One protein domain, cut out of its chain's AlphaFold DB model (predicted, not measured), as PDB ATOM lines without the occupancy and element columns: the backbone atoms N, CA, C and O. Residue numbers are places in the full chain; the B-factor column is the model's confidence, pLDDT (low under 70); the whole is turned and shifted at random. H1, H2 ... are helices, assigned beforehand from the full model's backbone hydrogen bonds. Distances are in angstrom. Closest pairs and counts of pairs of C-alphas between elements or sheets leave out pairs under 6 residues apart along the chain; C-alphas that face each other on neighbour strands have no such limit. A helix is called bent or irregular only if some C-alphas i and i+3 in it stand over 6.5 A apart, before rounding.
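What this domain is: This is residues 6 to 71 of the 71 residues of the protein "Protein GMH1-like protein" of Zancudomyces culisetae (UniProt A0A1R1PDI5). The model is a long helical hairpin: the helices H1 and H2 lie side by side and run opposite ways, and a short third helix, H3, is turned about perpendicular to H2 after H2's last residue. Two parts stick out from the hairpin, the turn at residues 32 to 37 at one end and residues 63 to 71, of which 63 to 70 belong to H3, at the other. The printed part has 66 residues, with three named helices in the order H1, H2, H3 and no named strand, and its class is all helix. The whole is loose, with a radius of gyration of the C-alphas of 14.7 A, and elongated, spanning 42 by 28 by 16 A.

Where its parts are: The longest helix, H1, has 26 residues, 6 to 31, and measures 36.9 A from first to last C-alpha. It begins at C-alpha 6, (174.679, 219.496, 146.644), and ends at C-alpha 31, (188.367, 237.667, 117.564). H2, residues 39 to 57, measures 30.2 A. It is only just irregular: C-alphas 42 and 45 are 6.6 A apart. H3, residues 62 to 70, measures 12.4 A and ends at C-alpha 70, (201.322, 227.804, 147.980).

How they stand to each other: H1 and H2 touch, with 25 pairs of C-alphas within 8 A. Their closest C-alphas are those of Ile 20 and Ala 46, 5.5 A apart. They run opposite ways at a shallow tilt of 5 degrees and form a helical hairpin. H3 is close to H2 but not clearly touching it, with 2 pairs of C-alphas within 8 A; the closest are those of Ser 56 and Ile 62, 6.4 A apart. The lines of H2 and H3 are about perpendicular, at 77 degrees. H1 and H3 are apart. In H1 and H3 every O i to N i+4 pair is within hydrogen-bond range, while in H2 10 of 15 are.

The domain as a whole: The two C-alphas farthest apart are those of Ile 6 and Phe 35, at 44.8 A. Without the stretches that stand free, the body has 51 residues and spans 37 by 15 by 11 A. The printed part has no cut and ends at residue 71, the chain's last residue. The link from H1 to H2, seven residues, is short, and the link from H2 to H3, four residues, is tight. The mean pLDDT of the printed part is 83.6, and four residues are under 70: residue 34 and residues 37 to 39, of which 39 belongs to H2.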
ATOM      1  N   ILE A   6     175.492 218.531 147.404       83.12
ATOM      2  CA  ILE A   6     174.679 219.496 146.644       83.12
ATOM      3  C   ILE A   6     175.315 220.891 146.604       83.12
ATOM      4  O   ILE A   6     175.332 221.525 145.555       83.12
ATOM      5  N   SER A   7     175.854 221.373 147.727       84.44
ATOM      6  CA  SER A   7     176.537 222.671 147.785       84.44
ATOM      7  C   SER A   7     177.853 222.646 147.011       84.44
ATOM      8  O   SER A   7     178.220 223.653 146.414       84.44
ATOM      9  N   LEU A   8     178.544 221.503 147.018       83.44
ATOM     10  CA  LEU A   8     179.770 221.282 146.254       83.44
ATOM     11  C   LEU A   8     179.468 221.310 144.749       83.44
ATOM     12  O   LEU A   8     180.089 222.063 144.008       83.44
ATOM     13  N   PHE A   9     178.444 220.566 144.319       86.00
ATOM     14  CA  PHE A   9     177.972 220.541 142.937       86.00
ATOM     15  C   PHE A   9     177.527 221.927 142.459       86.00
ATOM     16  O   PHE A   9     178.019 222.404 141.439       86.00
ATOM     17  N   LEU A  10     176.640 222.603 143.200       89.62
ATOM     18  CA  LEU A  10     176.139 223.930 142.831       89.62
ATOM     19  C   LEU A  10     177.259 224.968 142.761       89.62
ATOM     20  O   LEU A  10     177.352 225.692 141.773       89.62
ATOM     21  N   GLY A  11     178.122 225.017 143.780       87.69
ATOM     22  CA  GLY A  11     179.239 225.957 143.823       87.69
ATOM     23  C   GLY A  11     180.214 225.733 142.671       87.69
ATOM     24  O   GLY A  11     180.516 226.669 141.933       87.69
ATOM     25  N   ASN A  12     180.636 224.484 142.457       89.31
ATOM     26  CA  ASN A  12     181.529 224.126 141.358       89.31
ATOM     27  C   ASN A  12     180.903 224.422 139.991       89.31
ATOM     28  O   ASN A  12     181.606 224.889 139.100       89.31
ATOM     29  N   THR A  13     179.600 224.171 139.817       90.31
ATOM     30  CA  THR A  13     178.901 224.406 138.541       90.31
ATOM     31  C   THR A  13     178.836 225.895 138.241       90.31
ATOM     32  O   THR A  13     179.173 226.312 137.137       90.31
ATOM     33  N   LEU A  14     178.455 226.704 139.233       92.88
ATOM     34  CA  LEU A  14     178.397 228.156 139.098       92.88
ATOM     35  C   LEU A  14     179.774 228.732 138.743       92.88
ATOM     36  O   LEU A  14     179.886 229.562 137.843       92.88
ATOM     37  N   TYR A  15     180.825 228.246 139.409       90.38
ATOM     38  CA  TYR A  15     182.197 228.676 139.150       90.38
ATOM     39  C   TYR A  15     182.686 228.249 137.758       90.38
ATOM     40  O   TYR A  15     183.310 229.038 137.053       90.38
ATOM     41  N   ALA A  16     182.367 227.021 137.335       91.31
ATOM     42  CA  ALA A  16     182.717 226.514 136.012       91.31
ATOM     43  C   ALA A  16     182.024 227.306 134.895       91.31
ATOM     44  O   ALA A  16     182.681 227.689 133.928       91.31
ATOM     45  N   VAL A  17     180.727 227.602 135.042       94.19
ATOM     46  CA  VAL A  17     179.970 228.417 134.077       94.19
ATOM     47  C   VAL A  17     180.570 229.816 133.972       94.19
ATOM     48  O   VAL A  17     180.911 230.240 132.871       94.19
ATOM     49  N   ALA A  18     180.794 230.492 135.103       93.31
ATOM     50  CA  ALA A  18     181.377 231.833 135.113       93.31
ATOM     51  C   ALA A  18     182.777 231.871 134.469       93.31
ATOM     52  O   ALA A  18     183.091 232.781 133.701       93.31
ATOM     53  N   ALA A  19     183.616 230.869 134.741       92.44
ATOM     54  CA  ALA A  19     184.946 230.772 134.147       92.44
ATOM     55  C   ALA A  19     184.888 230.543 132.625       92.44
ATOM     56  O   ALA A  19     185.638 231.178 131.881       92.44
ATOM     57  N   ILE A  20     183.989 229.676 132.148       92.25
ATOM     58  CA  ILE A  20     183.790 229.438 130.710       92.25
ATOM     59  C   ILE A  20     183.262 230.703 130.020       92.25
ATOM     60  O   ILE A  20     183.775 231.065 128.960       92.25
ATOM     61  N   GLU A  21     182.298 231.409 130.619       93.31
ATOM     62  CA  GLU A  21     181.788 232.681 130.090       93.31
ATOM     63  C   GLU A  21     182.886 233.748 130.007       93.31
ATOM     64  O   GLU A  21     183.024 234.408 128.977       93.31
ATOM     65  N   TYR A  22     183.726 233.877 131.037       92.50
ATOM     66  CA  TYR A  22     184.862 234.800 131.027       92.50
ATOM     67  C   TYR A  22     185.851 234.495 129.889       92.50
ATOM     68  O   TYR A  22     186.281 235.403 129.168       92.50
ATOM     69  N   ILE A  23     186.185 233.215 129.691       90.50
ATOM     70  CA  ILE A  23     187.063 232.767 128.600       90.50
ATOM     71  C   ILE A  23     186.413 233.057 127.243       90.50
ATOM     72  O   ILE A  23     187.089 233.526 126.328       90.50
ATOM     73  N   TYR A  24     185.106 232.837 127.110       90.19
ATOM     74  CA  TYR A  24     184.372 233.089 125.872       90.19
ATOM     75  C   TYR A  24     184.304 234.581 125.514       90.19
ATOM     76  O   TYR A  24     184.580 234.951 124.373       90.19
ATOM     77  N   ILE A  25     184.012 235.455 126.482       91.12
ATOM     78  CA  ILE A  25     184.029 236.914 126.280       91.12
ATOM     79  C   ILE A  25     185.434 237.377 125.881       91.12
ATOM     80  O   ILE A  25     185.595 238.184 124.965       91.12
ATOM     81  N   THR A  26     186.462 236.823 126.523       88.69
ATOM     82  CA  THR A  26     187.865 237.099 126.197       88.69
ATOM     83  C   THR A  26     188.204 236.658 124.769       88.69
ATOM     84  O   THR A  26     188.811 237.417 124.013       88.69
ATOM     85  N   TYR A  27     187.760 235.466 124.361       87.31
ATOM     86  CA  TYR A  27     187.890 234.967 122.990       87.31
ATOM     87  C   TYR A  27     187.202 235.891 121.975       87.31
ATOM     88  O   TYR A  27     187.815 236.232 120.965       87.31
ATOM     89  N   LEU A  28     185.973 236.343 122.251       87.00
ATOM     90  CA  LEU A  28     185.259 237.302 121.399       87.00
ATOM     91  C   LEU A  28     186.027 238.623 121.265       87.00
ATOM     92  O   LEU A  28     186.138 239.161 120.164       87.00
ATOM     93  N   GLY A  29     186.609 239.108 122.364       85.62
ATOM     94  CA  GLY A  29     187.501 240.264 122.358       85.62
ATOM     95  C   GLY A  29     188.679 240.064 121.406       85.62
ATOM     96  O   GLY A  29     188.898 240.893 120.531       85.62
ATOM     97  N   PHE A  30     189.389 238.935 121.504       83.94
ATOM     98  CA  PHE A  30     190.515 238.611 120.618       83.94
ATOM     99  C   PHE A  30     190.113 238.354 119.162       83.94
ATOM    100  O   PHE A  30     190.896 238.638 118.255       83.94
ATOM    101  N   GLN A  31     188.899 237.859 118.913       82.00
ATOM    102  CA  GLN A  31     188.367 237.667 117.564       82.00
ATOM    103  C   GLN A  31     188.179 238.994 116.817       82.00
ATOM    104  O   GLN A  31     188.328 239.030 115.596       82.00
ATOM    105  N   ALA A  32     187.925 240.090 117.535       81.56
ATOM    106  CA  ALA A  32     187.827 241.423 116.950       81.56
ATOM    107  C   ALA A  32     189.188 242.006 116.508       81.56
ATOM    108  O   ALA A  32     189.210 243.033 115.829       81.56
ATOM    109  N   LEU A  33     190.320 241.379 116.869       81.94
ATOM    110  CA  LEU A  33     191.659 241.864 116.531       81.94
ATOM    111  C   LEU A  33     192.168 241.175 115.240       81.94
ATOM    112  O   LEU A  33     192.481 239.982 115.253       81.94
ATOM    113  N   PRO A  34     192.317 241.910 114.117       68.94
ATOM    114  CA  PRO A  34     192.582 241.337 112.789       68.94
ATOM    115  C   PRO A  34     194.010 240.794 112.579       68.94
ATOM    116  O   PRO A  34     194.310 240.267 111.512       68.94
ATOM    117  N   PHE A  35     194.902 240.900 113.571       75.00
ATOM    118  CA  PHE A  35     196.282 240.394 113.490       75.00
ATOM    119  C   PHE A  35     196.463 238.972 114.047       75.00
ATOM    120  O   PHE A  35     197.515 238.364 113.852       75.00
ATOM    121  N   LEU A  36     195.464 238.418 114.742       70.88
ATOM    122  CA  LEU A  36     195.564 237.104 115.376       70.88
ATOM    123  C   LEU A  36     195.068 236.003 114.422       70.88
ATOM    124  O   LEU A  36     193.870 235.791 114.270       70.88
ATOM    125  N   GLN A  37     195.983 235.266 113.788       66.19
ATOM    126  CA  GLN A  37     195.633 234.243 112.782       66.19
ATOM    127  C   GLN A  37     195.137 232.899 113.361       66.19
ATOM    128  O   GLN A  37     194.739 232.013 112.606       66.19
ATOM    129  N   ARG A  38     195.140 232.725 114.693       68.56
ATOM    130  CA  ARG A  38     194.589 231.541 115.386       68.56
ATOM    131  C   ARG A  38     193.929 231.915 116.714       68.56
ATOM    132  O   ARG A  38     194.517 231.732 117.777       68.56
ATOM    133  N   GLN A  39     192.692 232.408 116.672       67.75
ATOM    134  CA  GLN A  39     191.959 232.752 117.901       67.75
ATOM    135  C   GLN A  39     191.437 231.511 118.639       67.75
ATOM    136  O   GLN A  39     191.201 231.553 119.842       67.75
ATOM    137  N   THR A  40     191.300 230.372 117.956       70.69
ATOM    138  CA  THR A  40     190.797 229.117 118.543       70.69
ATOM    139  C   THR A  40     191.651 228.589 119.695       70.69
ATOM    140  O   THR A  40     191.142 227.856 120.539       70.69
ATOM    141  N   ALA A  41     192.918 229.004 119.796       76.19
ATOM    142  CA  ALA A  41     193.782 228.638 120.914       76.19
ATOM    143  C   ALA A  41     193.318 229.219 122.264       76.19
ATOM    144  O   ALA A  41     193.564 228.620 123.309       76.19
ATOM    145  N   PHE A  42     192.590 230.340 122.257       78.44
ATOM    146  CA  PHE A  42     192.078 230.972 123.479       78.44
ATOM    147  C   PHE A  42     190.901 230.218 124.105       78.44
ATOM    148  O   PHE A  42     190.526 230.515 125.233       78.44
ATOM    149  N   LEU A  43     190.348 229.218 123.410       81.75
ATOM    150  CA  LEU A  43     189.328 228.318 123.947       81.75
ATOM    151  C   LEU A  43     189.933 227.120 124.700       81.75
ATOM    152  O   LEU A  43     189.230 226.489 125.488       81.75
ATOM    153  N   TYR A  44     191.228 226.812 124.536       85.19
ATOM    154  CA  TYR A  44     191.878 225.707 125.261       85.19
ATOM    155  C   TYR A  44     191.800 225.806 126.797       85.19
ATOM    156  O   TYR A  44     191.575 224.772 127.431       85.19
ATOM    157  N   PRO A  45     191.903 226.992 127.431       85.25
ATOM    158  CA  PRO A  45     191.703 227.133 128.872       85.25
ATOM    159  C   PRO A  45     190.322 226.660 129.347       85.25
ATOM    160  O   PRO A  45     190.206 226.152 130.459       85.25
ATOM    161  N   ALA A  46     189.279 226.752 128.511       87.00
ATOM    162  CA  ALA A  46     187.940 226.289 128.882       87.00
ATOM    163  C   ALA A  46     187.896 224.761 129.039       87.00
ATOM    164  O   ALA A  46     187.223 224.247 129.933       87.00
ATOM    165  N   PHE A  47     188.671 224.031 128.230       86.38
ATOM    166  CA  PHE A  47     188.821 222.584 128.385       86.38
ATOM    167  C   PHE A  47     189.496 222.228 129.716       86.38
ATOM    168  O   PHE A  47     189.072 221.296 130.396       86.38
ATOM    169  N   PHE A  48     190.498 223.005 130.135       88.38
ATOM    170  CA  PHE A  48     191.145 222.813 131.433       88.38
ATOM    171  C   PHE A  48     190.175 223.052 132.602       88.38
ATOM    172  O   PHE A  48     190.106 222.229 133.514       88.38
ATOM    173  N   VAL A  49     189.358 224.112 132.539       88.69
ATOM    174  CA  VAL A  49     188.285 224.376 133.521       88.69
ATOM    175  C   VAL A  49     187.299 223.207 133.595       88.69
ATOM    176  O   VAL A  49     186.906 222.804 134.689       88.69
ATOM    177  N   PHE A  50     186.936 222.622 132.452       88.06
ATOM    178  CA  PHE A  50     186.048 221.462 132.402       88.06
ATOM    179  C   PHE A  50     186.665 220.247 133.110       88.06
ATOM    180  O   PHE A  50     186.030 219.657 133.980       88.06
ATOM    181  N   VAL A  51     187.925 219.908 132.817       88.19
ATOM    182  CA  VAL A  51     188.634 218.798 133.484       88.19
ATOM    183  C   VAL A  51     188.710 219.014 134.999       88.19
ATOM    184  O   VAL A  51     188.413 218.096 135.769       88.19
ATOM    185  N   LEU A  52     189.039 220.233 135.433       86.88
ATOM    186  CA  LEU A  52     189.064 220.595 136.849       86.88
ATOM    187  C   LEU A  52     187.686 220.429 137.502       86.88
ATOM    188  O   LEU A  52     187.579 219.807 138.560       86.88
ATOM    189  N   TYR A  53     186.619 220.895 136.856       87.50
ATOM    190  CA  TYR A  53     185.254 220.736 137.355       87.50
ATOM    191  C   TYR A  53     184.888 219.262 137.601       87.50
ATOM    192  O   TYR A  53     184.422 218.922 138.692       87.50
ATOM    193  N   PHE A  54     185.173 218.370 136.643       85.88
ATOM    194  CA  PHE A  54     184.937 216.933 136.826       85.88
ATOM    195  C   PHE A  54     185.782 216.355 137.955       85.88
ATOM    196  O   PHE A  54     185.241 215.650 138.804       85.88
ATOM    197  N   SER A  55     187.076 216.685 138.023       85.06
ATOM    198  CA  SER A  55     187.935 216.201 139.112       85.06
ATOM    199  C   SER A  55     187.397 216.602 140.494       85.06
ATOM    200  O   SER A  55     187.351 215.773 141.405       85.06
ATOM    201  N   SER A  56     186.863 217.823 140.618       83.38
ATOM    202  CA  SER A  56     186.279 218.340 141.859       83.38
ATOM    203  C   SER A  56     185.012 217.598 142.293       83.38
ATOM    204  O   SER A  56     184.769 217.406 143.485       83.38
ATOM    205  N   LEU A  57     184.224 217.095 141.339       82.25
ATOM    206  CA  LEU A  57     183.031 216.290 141.619       82.25
ATOM    207  C   LEU A  57     183.346 214.881 142.142       82.25
ATOM    208  O   LEU A  57     182.559 214.339 142.920       82.25
ATOM    209  N   PHE A  58     184.493 214.306 141.766       82.00
ATOM    210  CA  PHE A  58     184.949 212.990 142.240       82.00
ATOM    211  C   PHE A  58     185.639 213.037 143.616       82.00
ATOM    212  O   PHE A  58     186.209 212.042 144.057       82.00
ATOM    213  N   GLY A  59     185.562 214.171 144.321       72.19
ATOM    214  CA  GLY A  59     186.109 214.337 145.670       72.19
ATOM    215  C   GLY A  59     187.518 214.926 145.713       72.19
ATOM    216  O   GLY A  59     188.102 215.007 146.793       72.19
ATOM    217  N   PHE A  60     188.061 215.368 144.576       73.19
ATOM    218  CA  PHE A  60     189.345 216.058 144.530       73.19
ATOM    219  C   PHE A  60     189.162 217.539 144.889       73.19
ATOM    220  O   PHE A  60     188.754 218.351 144.063       73.19
ATOM    221  N   ASN A  61     189.437 217.918 146.136       76.94
ATOM    222  CA  ASN A  61     189.304 219.311 146.557       76.94
ATOM    223  C   ASN A  61     190.474 220.157 146.031       76.94
ATOM    224  O   ASN A  61     191.498 220.313 146.695       76.94
ATOM    225  N   ILE A  62     190.292 220.727 144.839       73.50
ATOM    226  CA  ILE A  62     191.292 221.573 144.173       73.50
ATOM    227  C   ILE A  62     191.728 222.728 145.080       73.50
ATOM    228  O   ILE A  62     192.916 223.014 145.162       73.50
ATOM    229  N   SER A  63     190.800 223.367 145.801       76.81
ATOM    230  CA  SER A  63     191.123 224.518 146.650       76.81
ATOM    231  C   SER A  63     192.066 224.157 147.795       76.81
ATOM    232  O   SER A  63     192.968 224.935 148.089       76.81
ATOM    233  N   GLN A  64     191.899 222.985 148.417       77.62
ATOM    234  CA  GLN A  64     192.833 222.520 149.450       77.62
ATOM    235  C   GLN A  64     194.217 222.252 148.864       77.62
ATOM    236  O   GLN A  64     195.199 222.755 149.390       77.62
ATOM    237  N   HIS A  65     194.294 221.560 147.727       80.00
ATOM    238  CA  HIS A  65     195.583 221.286 147.091       80.00
ATOM    239  C   HIS A  65     196.310 222.531 146.598       80.00
ATOM    240  O   HIS A  65     197.534 222.580 146.644       80.00
ATOM    241  N   VAL A  66     195.577 223.542 146.133       81.44
ATOM    242  CA  VAL A  66     196.173 224.824 145.758       81.44
ATOM    243  C   VAL A  66     196.734 225.523 146.997       81.44
ATOM    244  O   VAL A  66     197.864 225.994 146.955       81.44
ATOM    245  N   VAL A  67     195.987 225.560 148.105       83.94
ATOM    246  CA  VAL A  67     196.467 226.169 149.356       83.94
ATOM    247  C   VAL A  67     197.708 225.447 149.882       83.94
ATOM    248  O   VAL A  67     198.699 226.121 150.129       83.94
ATOM    249  N   ASP A  68     197.690 224.114 149.950       85.12
ATOM    250  CA  ASP A  68     198.830 223.299 150.407       85.12
ATOM    251  C   ASP A  68     200.068 223.425 149.497       85.12
ATOM    252  O   ASP A  68     201.187 223.140 149.910       85.12
ATOM    253  N   TYR A  69     199.885 223.800 148.227       86.19
ATOM    254  CA  TYR A  69     200.998 224.021 147.302       86.19
ATOM    255  C   TYR A  69     201.644 225.403 147.483       86.19
ATOM    256  O   TYR A  69     202.842 225.559 147.239       86.19
ATOM    257  N   PHE A  70     200.858 226.416 147.864       81.19
ATOM    258  CA  PHE A  70     201.322 227.804 147.980       81.19
ATOM    259  C   PHE A  70     201.716 228.225 149.407       81.19
ATOM    260  O   PHE A  70     202.469 229.194 149.531       81.19
ATOM    261  N   PHE A  71     201.229 227.544 150.449       80.19
ATOM    262  CA  PHE A  71     201.486 227.834 151.869       80.19
ATOM    263  C   PHE A  71     202.077 226.625 152.591       80.19
ATOM    264  O   PHE A  71     202.992 226.847 153.416       80.19
TER     265      PHE A  71